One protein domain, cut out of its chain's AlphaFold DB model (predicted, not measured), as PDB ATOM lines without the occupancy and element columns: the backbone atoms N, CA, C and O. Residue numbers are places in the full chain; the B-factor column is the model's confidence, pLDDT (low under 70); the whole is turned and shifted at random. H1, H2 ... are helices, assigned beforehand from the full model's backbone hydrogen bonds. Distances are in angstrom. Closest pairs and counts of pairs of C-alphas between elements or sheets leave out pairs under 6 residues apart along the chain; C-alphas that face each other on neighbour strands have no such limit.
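Overview. This is residues 2 to 112 of the 112 residues of the protein "Prepilin peptidase" of Listeria monocytogenes (UniProt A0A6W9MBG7). Three long helices make an up-and-down bundle: H3 and H4 form a nearly antiparallel hairpin, and H1 runs slantwise across one side of it. The short H2 and two long loops gather at the end away from the turn between H3 and H4. The printed part has 111 residues with four named helices, H1 to H4 in chain order, and no named strand; it is all helix. It is compact, with a radius of gyration of the C-alphas of 15.1 A and spans of 45 by 31 by 20 A.

Arrangement. H1, residues 2 to 23, touches H3, residues 71 to 91, at a steep tilt of 41 degrees, opposite ways; their closest C-alphas, of Ala 7 and Pro 81, are 4.7 A apart. With residues 14 to 21 alone, H1 touches H4, residues 95 to 111, the same way at 33 degrees, a shallow tilt only just short of steep; the closest C-alphas, of Gly 21 and Phe 109, are 5.1 A apart. H3 is the hub, touching three helices. H3 and H4 form a helical hairpin at a shallow tilt of 10 degrees; H3 touches H4 with residues 84 to 91 alone, the closest C-alphas being those of Phe 91 and Phe 97, 5.5 A apart. H2, residues 51 to 57, touches residues 73 to 78 of H3 at a steep tilt of 59 degrees, with the C-alphas of Pro 51 and Phe 74 closest at 5.3 A. H2 and H4 are apart. Every O i to N i+4 pair is within hydrogen-bond range in H1, H2 and H4; in H3 it is 15 of 17.

Along the chain. H1 is 31.7 A long from C-alpha 2 at (309.270, 242.031, 259.257). H3 is 29.7 A long, with a kink of 26 degrees near residue 78. H4 is 24.6 A long and ends with C-alpha 111 at (306.375, 264.099, 241.724).

Size, cuts and confidence. The C-alphas of Cys 65 and Ser 94 are farthest apart, at 45.5 A. The printed part has no cut. The links H1 to H2 and H2 to H3 are long; H3 to H4 is tight. Residues 30 to 68 have pLDDT under 70.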
ATOM      1  N   ILE A   2     310.113 240.854 259.536       92.69
ATOM      2  CA  ILE A   2     309.270 242.031 259.257       92.69
ATOM      3  C   ILE A   2     309.894 243.064 258.303       92.69
ATOM      4  O   ILE A   2     309.218 243.537 257.398       92.69
ATOM      5  N   TYR A   3     311.199 243.327 258.424       93.12
ATOM      6  CA  TYR A   3     311.928 244.230 257.525       93.12
ATOM      7  C   TYR A   3     311.848 243.789 256.057       93.12
ATOM      8  O   TYR A   3     311.561 244.587 255.175       93.12
ATOM      9  N   PHE A   4     312.039 242.498 255.787       91.81
ATOM     10  CA  PHE A   4     311.984 241.966 254.425       91.81
ATOM     11  C   PHE A   4     310.585 242.106 253.810       91.81
ATOM     12  O   PHE A   4     310.452 242.528 252.664       91.81
ATOM     13  N   LEU A   5     309.539 241.822 254.594       94.00
ATOM     14  CA  LEU A   5     308.151 241.993 254.158       94.00
ATOM     15  C   LEU A   5     307.822 243.463 253.869       94.00
ATOM     16  O   LEU A   5     307.226 243.755 252.836       94.00
ATOM     17  N   LEU A   6     308.253 244.386 254.736       94.25
ATOM     18  CA  LEU A   6     308.073 245.827 254.532       94.25
ATOM     19  C   LEU A   6     308.797 246.326 253.279       94.25
ATOM     20  O   LEU A   6     308.232 247.115 252.525       94.25
ATOM     21  N   ALA A   7     310.015 245.844 253.025       92.44
ATOM     22  CA  ALA A   7     310.782 246.214 251.841       92.44
ATOM     23  C   ALA A   7     310.092 245.762 250.543       92.44
ATOM     24  O   ALA A   7     309.934 246.558 249.621       92.44
ATOM     25  N   ILE A   8     309.620 244.510 250.486       91.50
ATOM     26  CA  ILE A   8     308.887 244.002 249.317       91.50
ATOM     27  C   ILE A   8     307.579 244.764 249.132       91.50
ATOM     28  O   ILE A   8     307.283 245.220 248.031       91.50
ATOM     29  N   TYR A   9     306.803 244.921 250.205       93.75
ATOM     30  CA  TYR A   9     305.517 245.604 250.148       93.75
ATOM     31  C   TYR A   9     305.664 247.047 249.653       93.75
ATOM     32  O   TYR A   9     304.960 247.459 248.735       93.75
ATOM     33  N   SER A  10     306.618 247.794 250.210       93.69
ATOM     34  CA  SER A  10     306.858 249.189 249.831       93.69
ATOM     35  C   SER A  10     307.372 249.343 248.395       93.69
ATOM     36  O   SER A  10     306.965 250.293 247.723       93.69
ATOM     37  N   ALA A  11     308.186 248.402 247.897       89.44
ATOM     38  CA  ALA A  11     308.617 248.364 246.497       89.44
ATOM     39  C   ALA A  11     307.433 248.119 245.547       89.44
ATOM     40  O   ALA A  11     307.221 248.882 244.606       89.44
ATOM     41  N   VAL A  12     306.612 247.102 245.836       90.06
ATOM     42  CA  VAL A  12     305.416 246.773 245.039       90.06
ATOM     43  C   VAL A  12     304.431 247.941 245.034       90.06
ATOM     44  O   VAL A  12     303.915 248.319 243.981       90.06
ATOM     45  N   PHE A  13     304.197 248.553 246.195       92.00
ATOM     46  CA  PHE A  13     303.286 249.686 246.313       92.00
ATOM     47  C   PHE A  13     303.815 250.928 245.580       92.00
ATOM     48  O   PHE A  13     303.046 251.604 244.901       92.00
ATOM     49  N   MET A  14     305.125 251.195 245.623       91.94
ATOM     50  CA  MET A  14     305.734 252.287 244.853       91.94
ATOM     51  C   MET A  14     305.620 252.071 243.339       91.94
ATOM     52  O   MET A  14     305.274 253.004 242.620       91.94
ATOM     53  N   SER A  15     305.835 250.847 242.852       86.31
ATOM     54  CA  SER A  15     305.642 250.518 241.431       86.31
ATOM     55  C   SER A  15     304.209 250.826 240.967       86.31
ATOM     56  O   SER A  15     304.006 251.413 239.904       86.31
ATOM     57  N   PHE A  16     303.209 250.528 241.802       88.12
ATOM     58  CA  PHE A  16     301.818 250.890 241.522       88.12
ATOM     59  C   PHE A  16     301.587 252.412 241.507       88.12
ATOM     60  O   PHE A  16     300.949 252.925 240.586       88.12
ATOM     61  N   ILE A  17     302.126 253.142 242.490       89.81
ATOM     62  CA  ILE A  17     302.003 254.609 242.575       89.81
ATOM     63  C   ILE A  17     302.638 255.298 241.363       89.81
ATOM     64  O   ILE A  17     302.061 256.256 240.857       89.81
ATOM     65  N   GLN A  18     303.757 254.781 240.846       87.19
ATOM     66  CA  GLN A  18     304.372 255.287 239.613       87.19
ATOM     67  C   GLN A  18     303.433 255.199 238.417       87.19
ATOM     68  O   GLN A  18     303.204 256.196 237.735       87.19
ATOM     69  N   VAL A  19     302.820 254.036 238.195       83.25
ATOM     70  CA  VAL A  19     301.854 253.869 237.103       83.25
ATOM     71  C   VAL A  19     300.639 254.784 237.295       83.25
ATOM     72  O   VAL A  19     300.141 255.363 236.327       83.25
ATOM     73  N   ALA A  20     300.162 254.935 238.533       85.44
ATOM     74  CA  ALA A  20     299.029 255.799 238.844       85.44
ATOM     75  C   ALA A  20     299.337 257.286 238.576       85.44
ATOM     76  O   ALA A  20     298.506 257.962 237.964       85.44
ATOM     77  N   GLY A  21     300.519 257.770 238.979       86.44
ATOM     78  CA  GLY A  21     300.983 259.142 238.742       86.44
ATOM     79  C   GLY A  21     301.104 259.451 237.251       86.44
ATOM     80  O   GLY A  21     300.481 260.391 236.766       86.44
ATOM     81  N   GLU A  22     301.753 258.570 236.480       81.50
ATOM     82  CA  GLU A  22     301.887 258.733 235.022       81.50
ATOM     83  C   GLU A  22     300.534 258.771 234.287       81.50
ATOM     84  O   GLU A  22     300.365 259.464 233.278       81.50
ATOM     85  N   CYS A  23     299.555 257.989 234.754       82.31
ATOM     86  CA  CYS A  23     298.242 257.897 234.115       82.31
ATOM     87  C   CYS A  23     297.328 259.086 234.439       82.31
ATOM     88  O   CYS A  23     296.442 259.399 233.634       82.31
ATOM     89  N   PHE A  24     297.546 259.754 235.578       82.75
ATOM     90  CA  PHE A  24     296.729 260.867 236.059       82.75
ATOM     91  C   PHE A  24     296.644 262.053 235.074       82.75
ATOM     92  O   PHE A  24     295.523 262.401 234.684       82.75
ATOM     93  N   PRO A  25     297.753 262.640 234.570       80.25
ATOM     94  CA  PRO A  25     297.682 263.780 233.652       80.25
ATOM     95  C   PRO A  25     297.105 263.409 232.279       80.25
ATOM     96  O   PRO A  25     296.480 264.238 231.621       80.25
ATOM     97  N   VAL A  26     297.271 262.156 231.841       81.19
ATOM     98  CA  VAL A  26     296.839 261.692 230.510       81.19
ATOM     99  C   VAL A  26     295.421 261.092 230.532       81.19
ATOM    100  O   VAL A  26     294.938 260.626 229.501       81.19
ATOM    101  N   LYS A  27     294.736 261.091 231.690       78.06
ATOM    102  CA  LYS A  27     293.403 260.482 231.907       78.06
ATOM    103  C   LYS A  27     293.298 259.044 231.383       78.06
ATOM    104  O   LYS A  27     292.247 258.612 230.907       78.06
ATOM    105  N   LYS A  28     294.401 258.296 231.445       71.12
ATOM    106  CA  LYS A  28     294.429 256.885 231.046       71.12
ATOM    107  C   LYS A  28     293.995 256.016 232.222       71.12
ATOM    108  O   LYS A  28     294.253 256.338 233.376       71.12
ATOM    109  N   SER A  29     293.335 254.898 231.928       71.94
ATOM    110  CA  SER A  29     293.009 253.907 232.957       71.94
ATOM    111  C   SER A  29     294.287 253.217 233.440       71.94
ATOM    112  O   SER A  29     295.054 252.710 232.621       71.94
ATOM    113  N   PHE A  30     294.496 253.183 234.759       69.88
ATOM    114  CA  PHE A  30     295.639 252.517 235.394       69.88
ATOM    115  C   PHE A  30     295.349 251.048 235.763       69.88
ATOM    116  O   PHE A  30     296.276 250.250 235.841       69.88
ATOM    117  N   LEU A  31     294.076 250.665 235.955       62.72
ATOM    118  CA  LEU A  31     293.686 249.317 236.412       62.72
ATOM    119  C   LEU A  31     293.630 248.263 235.297       62.72
ATOM    120  O   LEU A  31     293.831 247.084 235.567       62.72
ATOM    121  N   PHE A  32     293.338 248.664 234.056       55.84
ATOM    122  CA  PHE A  32     292.985 247.730 232.973       55.84
ATOM    123  C   PHE A  32     293.867 247.857 231.724       55.84
ATOM    124  O   PHE A  32     293.425 247.551 230.615       55.84
ATOM    125  N   ARG A  33     295.119 248.308 231.872       58.66
ATOM    126  CA  ARG A  33     296.059 248.411 230.748       58.66
ATOM    127  C   ARG A  33     297.120 247.317 230.823       58.66
ATOM    128  O   ARG A  33     297.770 247.143 231.848       58.66
ATOM    129  N   PHE A  34     297.349 246.623 229.708       57.06
ATOM    130  CA  PHE A  34     298.594 245.877 229.536       57.06
ATOM    131  C   PHE A  34     299.748 246.877 229.548       57.06
ATOM    132  O   PHE A  34     299.673 247.905 228.876       57.06
ATOM    133  N   SER A  35     300.810 246.602 230.300       60.41
ATOM    134  CA  SER A  35     301.989 247.463 230.283       60.41
ATOM    135  C   SER A  35     302.553 247.488 228.871       60.41
ATOM    136  O   SER A  35     303.062 246.497 228.360       60.41
ATOM    137  N   GLU A  36     302.395 248.618 228.204       66.69
ATOM    138  CA  GLU A  36     302.860 248.855 226.848       66.69
ATOM    139  C   GLU A  36     303.945 249.909 226.920       66.69
ATOM    140  O   GLU A  36     303.841 250.876 227.675       66.69
ATOM    141  N   CYS A  37     304.990 249.751 226.120       66.19
ATOM    142  CA  CYS A  37     306.017 250.774 226.081       66.19
ATOM    143  C   CYS A  37     305.428 252.092 225.569       66.19
ATOM    144  O   CYS A  37     304.852 252.137 224.481       66.19
ATOM    145  N   ASN A  38     305.667 253.178 226.305       62.53
ATOM    146  CA  ASN A  38     305.203 254.526 225.961       62.53
ATOM    147  C   ASN A  38     305.723 255.039 224.602       62.53
ATOM    148  O   ASN A  38     305.180 255.997 224.063       62.53
ATOM    149  N   TYR A  39     306.733 254.383 224.021       64.25
ATOM    150  CA  TYR A  39     307.331 254.762 222.741       64.25
ATOM    151  C   TYR A  39     307.010 253.807 221.592       64.25
ATOM    152  O   TYR A  39     306.762 254.255 220.481       64.25
ATOM    153  N   CYS A  40     307.066 252.496 221.844       68.50
ATOM    154  CA  CYS A  40     306.950 251.474 220.799       68.50
ATOM    155  C   CYS A  40     305.571 250.797 220.778       68.50
ATOM    156  O   CYS A  40     305.307 249.999 219.885       68.50
ATOM    157  N   GLN A  41     304.732 251.055 221.793       66.62
ATOM    158  CA  GLN A  41     303.415 250.447 222.034       66.62
ATOM    159  C   GLN A  41     303.378 248.907 222.048       66.62
ATOM    160  O   GLN A  41     302.312 248.309 222.159       66.62
ATOM    161  N   LYS A  42     304.532 248.229 222.007       69.75
ATOM    162  CA  LYS A  42     304.589 246.783 222.223       69.75
ATOM    163  C   LYS A  42     304.255 246.468 223.676       69.75
ATOM    164  O   LYS A  42     304.728 247.151 224.590       69.75
ATOM    165  N   LYS A  43     303.499 245.386 223.867       67.06
ATOM    166  CA  LYS A  43     303.254 244.785 225.180       67.06
ATOM    167  C   LYS A  43     304.584 244.370 225.816       67.06
ATOM    168  O   LYS A  43     305.391 243.681 225.192       67.06
ATOM    169  N   LEU A  44     304.805 244.804 227.048       65.75
ATOM    170  CA  LEU A  44     305.934 244.438 227.893       65.75
ATOM    171  C   LEU A  44     305.541 243.215 228.728       65.75
ATOM    172  O   LEU A  44     304.478 243.184 229.342       65.75
ATOM    173  N   ALA A  45     306.408 242.200 228.752       60.06
ATOM    174  CA  ALA A  45     306.285 241.101 229.709       60.06
ATOM    175  C   ALA A  45     306.459 241.629 231.139       60.06
ATOM    176  O   ALA A  45     307.150 242.628 231.339       60.06
ATOM    177  N   PHE A  46     305.890 240.950 232.140       58.47
ATOM    178  CA  PHE A  46     305.827 241.506 233.495       58.47
ATOM    179  C   PHE A  46     307.205 241.826 234.105       58.47
ATOM    180  O   PHE A  46     307.371 242.850 234.761       58.47
ATOM    181  N   TYR A  47     308.226 241.021 233.798       58.09
ATOM    182  CA  TYR A  47     309.610 241.261 234.224       58.09
ATOM    183  C   TYR A  47     310.236 242.534 233.625       58.09
ATOM    184  O   TYR A  47     311.223 243.041 234.148       58.09
ATOM    185  N   HIS A  48     309.684 243.059 232.526       56.00
ATOM    186  CA  HIS A  48     310.085 244.343 231.947       56.00
ATOM    187  C   HIS A  48     309.341 245.536 232.550       56.00
ATOM    188  O   HIS A  48     309.712 246.668 232.252       56.00
ATOM    189  N   ILE A  49     308.300 245.293 233.353       64.06
ATOM    190  CA  ILE A  49     307.532 246.347 234.019       64.06
ATOM    191  C   ILE A  49     308.286 246.849 235.240       64.06
ATOM    192  O   ILE A  49     308.184 248.028 235.529       64.06
ATOM    193  N   ILE A  50     309.053 245.988 235.921       65.69
ATOM    194  CA  ILE A  50     309.758 246.346 237.155       65.69
ATOM    195  C   ILE A  50     310.962 247.239 236.806       65.69
ATOM    196  O   ILE A  50     311.919 246.735 236.193       65.69
ATOM    197  N   PRO A  51     310.944 248.542 237.147       61.16
ATOM    198  CA  PRO A  51     312.019 249.475 236.810       61.16
ATOM    199  C   PRO A  51     313.405 249.003 237.266       61.16
ATOM    200  O   PRO A  51     314.343 249.063 236.480       61.16
ATOM    201  N   ILE A  52     313.547 248.451 238.477       64.88
ATOM    202  CA  ILE A  52     314.836 247.943 238.985       64.88
ATOM    203  C   ILE A  52     315.411 246.835 238.099       64.88
ATOM    204  O   ILE A  52     316.559 246.924 237.658       64.88
ATOM    205  N   PHE A  53     314.625 245.796 237.809       65.50
ATOM    206  CA  PHE A  53     315.108 244.675 237.001       65.50
ATOM    207  C   PHE A  53     315.335 245.097 235.550       65.50
ATOM    208  O   PHE A  53     316.362 244.761 234.964       65.50
ATOM    209  N   SER A  54     314.422 245.873 234.968       59.59
ATOM    210  CA  SER A  54     314.562 246.330 233.585       59.59
ATOM    211  C   SER A  54     315.744 247.293 233.402       59.59
ATOM    212  O   SER A  54     316.505 247.137 232.447       59.59
ATOM    213  N   PHE A  55     315.980 248.221 234.332       64.44
ATOM    214  CA  PHE A  55     317.117 249.142 234.273       64.44
ATOM    215  C   PHE A  55     318.455 248.404 234.404       64.44
ATOM    216  O   PHE A  55     319.365 248.654 233.609       64.44
ATOM    217  N   LEU A  56     318.568 247.460 235.348       67.88
ATOM    218  CA  LEU A  56     319.801 246.699 235.582       67.88
ATOM    219  C   LEU A  56     320.124 245.747 234.414       67.88
ATOM    220  O   LEU A  56     321.269 245.681 233.971       67.88
ATOM    221  N   PHE A  57     319.118 245.048 233.871       65.12
ATOM    222  CA  PHE A  57     319.308 244.094 232.769       65.12
ATOM    223  C   PHE A  57     319.490 244.764 231.402       65.12
ATOM    224  O   PHE A  57     320.241 244.253 230.571       65.12
ATOM    225  N   PHE A  58     318.829 245.898 231.149       64.12
ATOM    226  CA  PHE A  58     318.874 246.584 229.848       64.12
ATOM    227  C   PHE A  58     319.704 247.874 229.869       64.12
ATOM    228  O   PHE A  58     319.619 248.675 228.939       64.12
ATOM    229  N   ARG A  59     320.538 248.068 230.905       67.06
ATOM    230  CA  ARG A  59     321.462 249.210 231.057       67.06
ATOM    231  C   ARG A  59     320.762 250.565 230.879       67.06
ATOM    232  O   ARG A  59     321.244 251.440 230.163       67.06
ATOM    233  N   GLY A  60     319.588 250.706 231.491       59.31
ATOM    234  CA  GLY A  60     318.779 251.926 231.437       59.31
ATOM    235  C   GLY A  60     318.076 252.208 230.107       59.31
ATOM    236  O   GLY A  60     317.538 253.299 229.929       59.31
ATOM    237  N   LYS A  61     318.038 251.247 229.178       62.25
ATOM    238  CA  LYS A  61     317.284 251.345 227.921       62.25
ATOM    239  C   LYS A  61     316.100 250.385 227.917       62.25
ATOM    240  O   LYS A  61     316.155 249.307 228.494       62.25
ATOM    241  N   SER A  62     315.015 250.738 227.239       67.12
ATOM    242  CA  SER A  62     313.909 249.806 227.030       67.12
ATOM    243  C   SER A  62     314.343 248.687 226.072       67.12
ATOM    244  O   SER A  62     314.965 248.941 225.042       67.12
ATOM    245  N   ARG A  63     313.985 247.429 226.359       63.91
ATOM    246  CA  ARG A  63     314.314 246.297 225.469       63.91
ATOM    247  C   ARG A  63     313.616 246.386 224.103       63.91
ATOM    248  O   ARG A  63     314.090 245.800 223.139       63.91
ATOM    249  N   CYS A  64     312.468 247.069 224.011       62.53
ATOM    250  CA  CYS A  64     311.670 247.079 222.780       62.53
ATOM    251  C   CYS A  64     312.086 248.147 221.762       62.53
ATOM    252  O   CYS A  64     311.844 247.952 220.573       62.53
ATOM    253  N   CYS A  65     312.630 249.281 222.211       66.38
ATOM    254  CA  CYS A  65     312.954 250.411 221.338       66.38
ATOM    255  C   CYS A  65     314.210 251.177 221.746       66.38
ATOM    256  O   CYS A  65     314.447 252.261 221.221       66.38
ATOM    257  N   GLU A  66     314.977 250.645 222.700       65.50
ATOM    258  CA  GLU A  66     316.262 251.182 223.162       65.50
ATOM    259  C   GLU A  66     316.214 252.616 223.706       65.50
ATOM    260  O   GLU A  66     317.251 253.238 223.944       65.50
ATOM    261  N   ARG A  67     315.011 253.146 223.946       68.56
ATOM    262  CA  ARG A  67     314.839 254.476 224.524       68.56
ATOM    263  C   ARG A  67     315.162 254.470 226.017       68.56
ATOM    264  O   ARG A  67     314.891 253.466 226.679       68.56
ATOM    265  N   PRO A  68     315.716 255.572 226.549       65.25
ATOM    266  CA  PRO A  68     316.080 255.654 227.954       65.25
ATOM    267  C   PRO A  68     314.841 255.521 228.842       65.25
ATOM    268  O   PRO A  68     313.819 256.164 228.598       65.25
ATOM    269  N   ILE A  69     314.940 254.676 229.866       70.19
ATOM    270  CA  ILE A  69     313.954 254.616 230.946       70.19
ATOM    271  C   ILE A  69     314.281 255.768 231.905       70.19
ATOM    272  O   ILE A  69     315.448 255.891 232.297       70.19
ATOM    273  N   PRO A  70     313.311 256.619 232.287       73.69
ATOM    274  CA  PRO A  70     313.581 257.716 233.205       73.69
ATOM    275  C   PRO A  70     314.174 257.202 234.517       73.69
ATOM    276  O   PRO A  70     313.593 256.353 235.194       73.69
ATOM    277  N   ILE A  71     315.350 257.726 234.875       77.06
ATOM    278  CA  ILE A  71     316.115 257.267 236.043       77.06
ATOM    279  C   ILE A  71     315.360 257.492 237.357       77.06
ATOM    280  O   ILE A  71     315.602 256.804 238.342       77.06
ATOM    281  N   ILE A  72     314.406 258.423 237.355       79.06
ATOM    282  CA  ILE A  72     313.551 258.737 238.494       79.06
ATOM    283  C   ILE A  72     312.714 257.538 238.950       79.06
ATOM    284  O   ILE A  72     312.570 257.338 240.151       79.06
ATOM    285  N   TYR A  73     312.253 256.678 238.034       77.62
ATOM    286  CA  TYR A  73     311.494 255.477 238.396       77.62
ATOM    287  C   TYR A  73     312.362 254.448 239.104       77.62
ATOM    288  O   TYR A  73     311.963 253.892 240.126       77.62
ATOM    289  N   PHE A  74     313.580 254.261 238.596       80.88
ATOM    290  CA  PHE A  74     314.581 253.409 239.222       80.88
ATOM    291  C   PHE A  74     314.959 253.922 240.617       80.88
ATOM    292  O   PHE A  74     314.991 253.155 241.578       80.88
ATOM    293  N   LEU A  75     315.196 255.232 240.743       86.00
ATOM    294  CA  LEU A  75     315.529 255.858 242.020       86.00
ATOM    295  C   LEU A  75     314.383 255.734 243.024       86.00
ATOM    296  O   LEU A  75     314.623 255.311 244.148       86.00
ATOM    297  N   MET A  76     313.146 256.037 242.633       87.81
ATOM    298  CA  MET A  76     311.989 255.953 243.530       87.81
ATOM    299  C   MET A  76     311.734 254.523 244.015       87.81
ATOM    300  O   MET A  76     311.404 254.323 245.184       87.81
ATOM    301  N   GLU A  77     311.925 253.520 243.160       85.94
ATOM    302  CA  GLU A  77     311.714 252.118 243.531       85.94
ATOM    303  C   GLU A  77     312.797 251.587 244.490       85.94
ATOM    304  O   GLU A  77     312.513 250.716 245.308       85.94
ATOM    305  N   LEU A  78     314.015 252.144 244.453       88.44
ATOM    306  CA  LEU A  78     315.084 251.824 245.411       88.44
ATOM    307  C   LEU A  78     315.004 252.639 246.703       88.44
ATOM    308  O   LEU A  78     315.177 252.098 247.795       88.44
ATOM    309  N   VAL A  79     314.756 253.943 246.589       92.31
ATOM    310  CA  VAL A  79     314.725 254.865 247.729       92.31
ATOM    311  C   VAL A  79     313.526 254.573 248.623       92.31
ATOM    312  O   VAL A  79     313.654 254.650 249.842       92.31
ATOM    313  N   THR A  80     312.387 254.167 248.053       94.44
ATOM    314  CA  THR A  80     311.168 253.931 248.839       94.44
ATOM    315  C   THR A  80     311.327 252.822 249.880       94.44
ATOM    316  O   THR A  80     311.094 253.107 251.054       94.44
ATOM    317  N   PRO A  81     311.765 251.594 249.541       94.56
ATOM    318  CA  PRO A  81     312.000 250.563 250.548       94.56
ATOM    319  C   PRO A  81     312.985 250.996 251.627       94.56
ATOM    320  O   PRO A  81     312.734 250.764 252.807       94.56
ATOM    321  N   ILE A  82     314.071 251.675 251.246       95.69
ATOM    322  CA  ILE A  82     315.068 252.178 252.198       95.69
ATOM    323  C   ILE A  82     314.421 253.182 253.161       95.69
ATOM    324  O   ILE A  82     314.566 253.053 254.374       95.69
ATOM    325  N   TYR A  83     313.658 254.141 252.638       96.25
ATOM    326  CA  TYR A  83     312.986 255.163 253.435       96.25
ATOM    327  C   TYR A  83     311.940 254.567 254.389       96.25
ATOM    328  O   TYR A  83     311.935 254.893 255.575       96.25
ATOM    329  N   ILE A  84     311.102 253.638 253.918       96.50
ATOM    330  CA  ILE A  84     310.095 252.977 254.764       96.50
ATOM    331  C   ILE A  84     310.752 252.133 255.864       96.50
ATOM    332  O   ILE A  84     310.268 252.120 256.998       96.50
ATOM    333  N   LEU A  85     311.874 251.468 255.574       96.81
ATOM    334  CA  LEU A  85     312.640 250.749 256.593       96.81
ATOM    335  C   LEU A  85     313.221 251.696 257.646       96.81
ATOM    336  O   LEU A  85     313.116 251.397 258.833       96.81
ATOM    337  N   LEU A  86     313.783 252.838 257.239       97.06
ATOM    338  CA  LEU A  86     314.291 253.854 258.167       97.06
ATOM    339  C   LEU A  86     313.175 254.412 259.059       97.06
ATOM    340  O   LEU A  86     313.346 254.488 260.276       97.06
ATOM    341  N   LEU A  87     312.008 254.713 258.481       96.75
ATOM    342  CA  LEU A  87     310.832 255.123 259.248       96.75
ATOM    343  C   LEU A  87     310.413 254.052 260.257       96.75
ATOM    344  O   LEU A  87     310.104 254.377 261.402       96.75
ATOM    345  N   TYR A  88     310.417 252.778 259.858       96.62
ATOM    346  CA  TYR A  88     310.059 251.679 260.751       96.62
ATOM    347  C   TYR A  88     311.071 251.508 261.893       96.62
ATOM    348  O   TYR A  88     310.665 251.301 263.034       96.62
ATOM    349  N   ILE A  89     312.371 251.652 261.619       96.62
ATOM    350  CA  ILE A  89     313.423 251.592 262.648       96.62
ATOM    351  C   ILE A  89     313.238 252.714 263.679       96.62
ATOM    352  O   ILE A  89     313.392 252.474 264.873       96.62
ATOM    353  N   GLN A  90     312.889 253.923 263.233       96.88
ATOM    354  CA  GLN A  90     312.781 255.087 264.112       96.88
ATOM    355  C   GLN A  90     311.456 255.153 264.883       96.88
ATOM    356  O   GLN A  90     311.439 255.527 266.054       96.88
ATOM    357  N   PHE A  91     310.344 254.814 264.233       95.88
ATOM    358  CA  PHE A  91     309.001 255.057 264.763       95.88
ATOM    359  C   PHE A  91     308.201 253.780 265.030       95.88
ATOM    360  O   PHE A  91     307.137 253.869 265.645       95.88
ATOM    361  N   SER A  92     308.672 252.606 264.584       94.94
ATOM    362  CA  SER A  92     307.903 251.347 264.597       94.94
ATOM    363  C   SER A  92     306.497 251.536 263.994       94.94
ATOM    364  O   SER A  92     306.283 252.461 263.218       94.94
ATOM    365  N   PHE A  93     305.508 250.697 264.312       94.19
ATOM    366  CA  PHE A  93     304.115 250.925 263.885       94.19
ATOM    367  C   PHE A  93     303.380 251.930 264.786       94.19
ATOM    368  O   PHE A  93     302.349 251.620 265.378       94.19
ATOM    369  N   SER A  94     303.929 253.135 264.921       95.88
ATOM    370  CA  SER A  94     303.283 254.232 265.648       95.88
ATOM    371  C   SER A  94     302.424 255.112 264.734       95.88
ATOM    372  O   SER A  94     302.465 255.019 263.506       95.88
ATOM    373  N   TYR A  95     301.664 256.028 265.340       95.62
ATOM    374  CA  TYR A  95     300.915 257.050 264.604       95.62
ATOM    375  C   TYR A  95     301.829 257.937 263.739       95.62
ATOM    376  O   TYR A  95     301.498 258.240 262.595       95.62
ATOM    377  N   SER A  96     303.018 258.284 264.243       95.75
ATOM    378  CA  SER A  96     304.020 259.049 263.494       95.75
ATOM    379  C   SER A  96     304.486 258.312 262.236       95.75
ATOM    380  O   SER A  96     304.603 258.931 261.182       95.75
ATOM    381  N   PHE A  97     304.685 256.990 262.312       96.25
ATOM    382  CA  PHE A  97     305.019 256.178 261.137       96.25
ATOM    383  C   PHE A  97     303.938 256.269 260.060       96.25
ATOM    384  O   PHE A  97     304.254 256.549 258.907       96.25
ATOM    385  N   LEU A  98     302.666 256.083 260.435       96.19
ATOM    386  CA  LEU A  98     301.546 256.157 259.493       96.19
ATOM    387  C   LEU A  98     301.448 257.535 258.828       96.19
ATOM    388  O   LEU A  98     301.251 257.610 257.617       96.19
ATOM    389  N   LEU A  99     301.636 258.615 259.590       97.44
ATOM    390  CA  LEU A  99     301.639 259.972 259.041       97.44
ATOM    391  C   LEU A  99     302.737 260.166 257.989       97.44
ATOM    392  O   LEU A  99     302.438 260.570 256.867       97.44
ATOM    393  N   TYR A 100     303.994 259.849 258.317       96.81
ATOM    394  CA  TYR A 100     305.105 260.012 257.373       96.81
ATOM    395  C   TYR A 100     304.994 259.076 256.168       96.81
ATOM    396  O   TYR A 100     305.339 259.477 255.058       96.81
ATOM    397  N   TYR A 101     304.474 257.862 256.368       95.88
ATOM    398  CA  TYR A 101     304.179 256.911 255.300       95.88
ATOM    399  C   TYR A 101     303.188 257.508 254.291       95.88
ATOM    400  O   TYR A 101     303.463 257.535 253.091       95.88
ATOM    401  N   ILE A 102     302.054 258.037 254.767       96.12
ATOM    402  CA  ILE A 102     301.011 258.614 253.904       96.12
ATOM    403  C   ILE A 102     301.533 259.859 253.181       96.12
ATOM    404  O   ILE A 102     301.363 259.975 251.968       96.12
ATOM    405  N   ILE A 103     302.201 260.765 253.904       96.62
ATOM    406  CA  ILE A 103     302.770 261.991 253.326       96.62
ATOM    407  C   ILE A 103     303.777 261.648 252.224       96.62
ATOM    408  O   ILE A 103     303.739 262.247 251.153       96.62
ATOM    409  N   TYR A 104     304.646 260.662 252.457       95.81
ATOM    410  CA  TYR A 104     305.641 260.246 251.475       95.81
ATOM    411  C   TYR A 104     305.004 259.743 250.178       95.81
ATOM    412  O   TYR A 104     305.358 260.223 249.103       95.81
ATOM    413  N   TYR A 105     304.039 258.820 250.257       95.00
ATOM    414  CA  TYR A 105     303.389 258.291 249.054       95.00
ATOM    415  C   TYR A 105     302.533 259.330 248.331       95.00
ATOM    416  O   TYR A 105     302.478 259.314 247.103       95.00
ATOM    417  N   PHE A 106     301.914 260.253 249.069       94.56
ATOM    418  CA  PHE A 106     301.219 261.392 248.478       94.56
ATOM    419  C   PHE A 106     302.188 262.255 247.665       94.56
ATOM    420  O   PHE A 106     301.956 262.486 246.484       94.56
ATOM    421  N   LEU A 107     303.315 262.668 248.253       94.00
ATOM    422  CA  LEU A 107     304.326 263.458 247.547       94.00
ATOM    423  C   LEU A 107     304.923 262.704 246.355       94.00
ATOM    424  O   LEU A 107     305.088 263.292 245.289       94.00
ATOM    425  N   ALA A 108     305.200 261.408 246.514       91.88
ATOM    426  CA  ALA A 108     305.709 260.575 245.434       91.88
ATOM    427  C   ALA A 108     304.747 260.550 244.241       91.88
ATOM    428  O   ALA A 108     305.197 260.727 243.118       91.88
ATOM    429  N   PHE A 109     303.438 260.413 244.482       90.62
ATOM    430  CA  PHE A 109     302.421 260.432 243.429       90.62
ATOM    431  C   PHE A 109     302.421 261.733 242.610       90.62
ATOM    432  O   PHE A 109     302.267 261.668 241.399       90.62
ATOM    433  N   PHE A 110     302.602 262.897 243.244       88.94
ATOM    434  CA  PHE A 110     302.628 264.192 242.540       88.94
ATOM    435  C   PHE A 110     303.959 264.508 241.857       88.94
ATOM    436  O   PHE A 110     304.004 265.371 240.982       88.94
ATOM    437  N   PHE A 111     305.048 263.882 242.298       85.81
ATOM    438  CA  PHE A 111     306.375 264.099 241.724       85.81
ATOM    439  C   PHE A 111     306.614 263.278 240.448       85.81
ATOM    440  O   PHE A 111     307.573 263.545 239.723       85.81
ATOM    441  N   ILE A 112     305.767 262.274 240.207       81.00
ATOM    442  CA  ILE A 112     305.766 261.389 239.037       81.00
ATOM    443  C   ILE A 112     304.866 261.980 237.952       81.00
ATOM    444  O   ILE A 112     305.332 262.044 236.794       81.00
TER     445      ILE A 112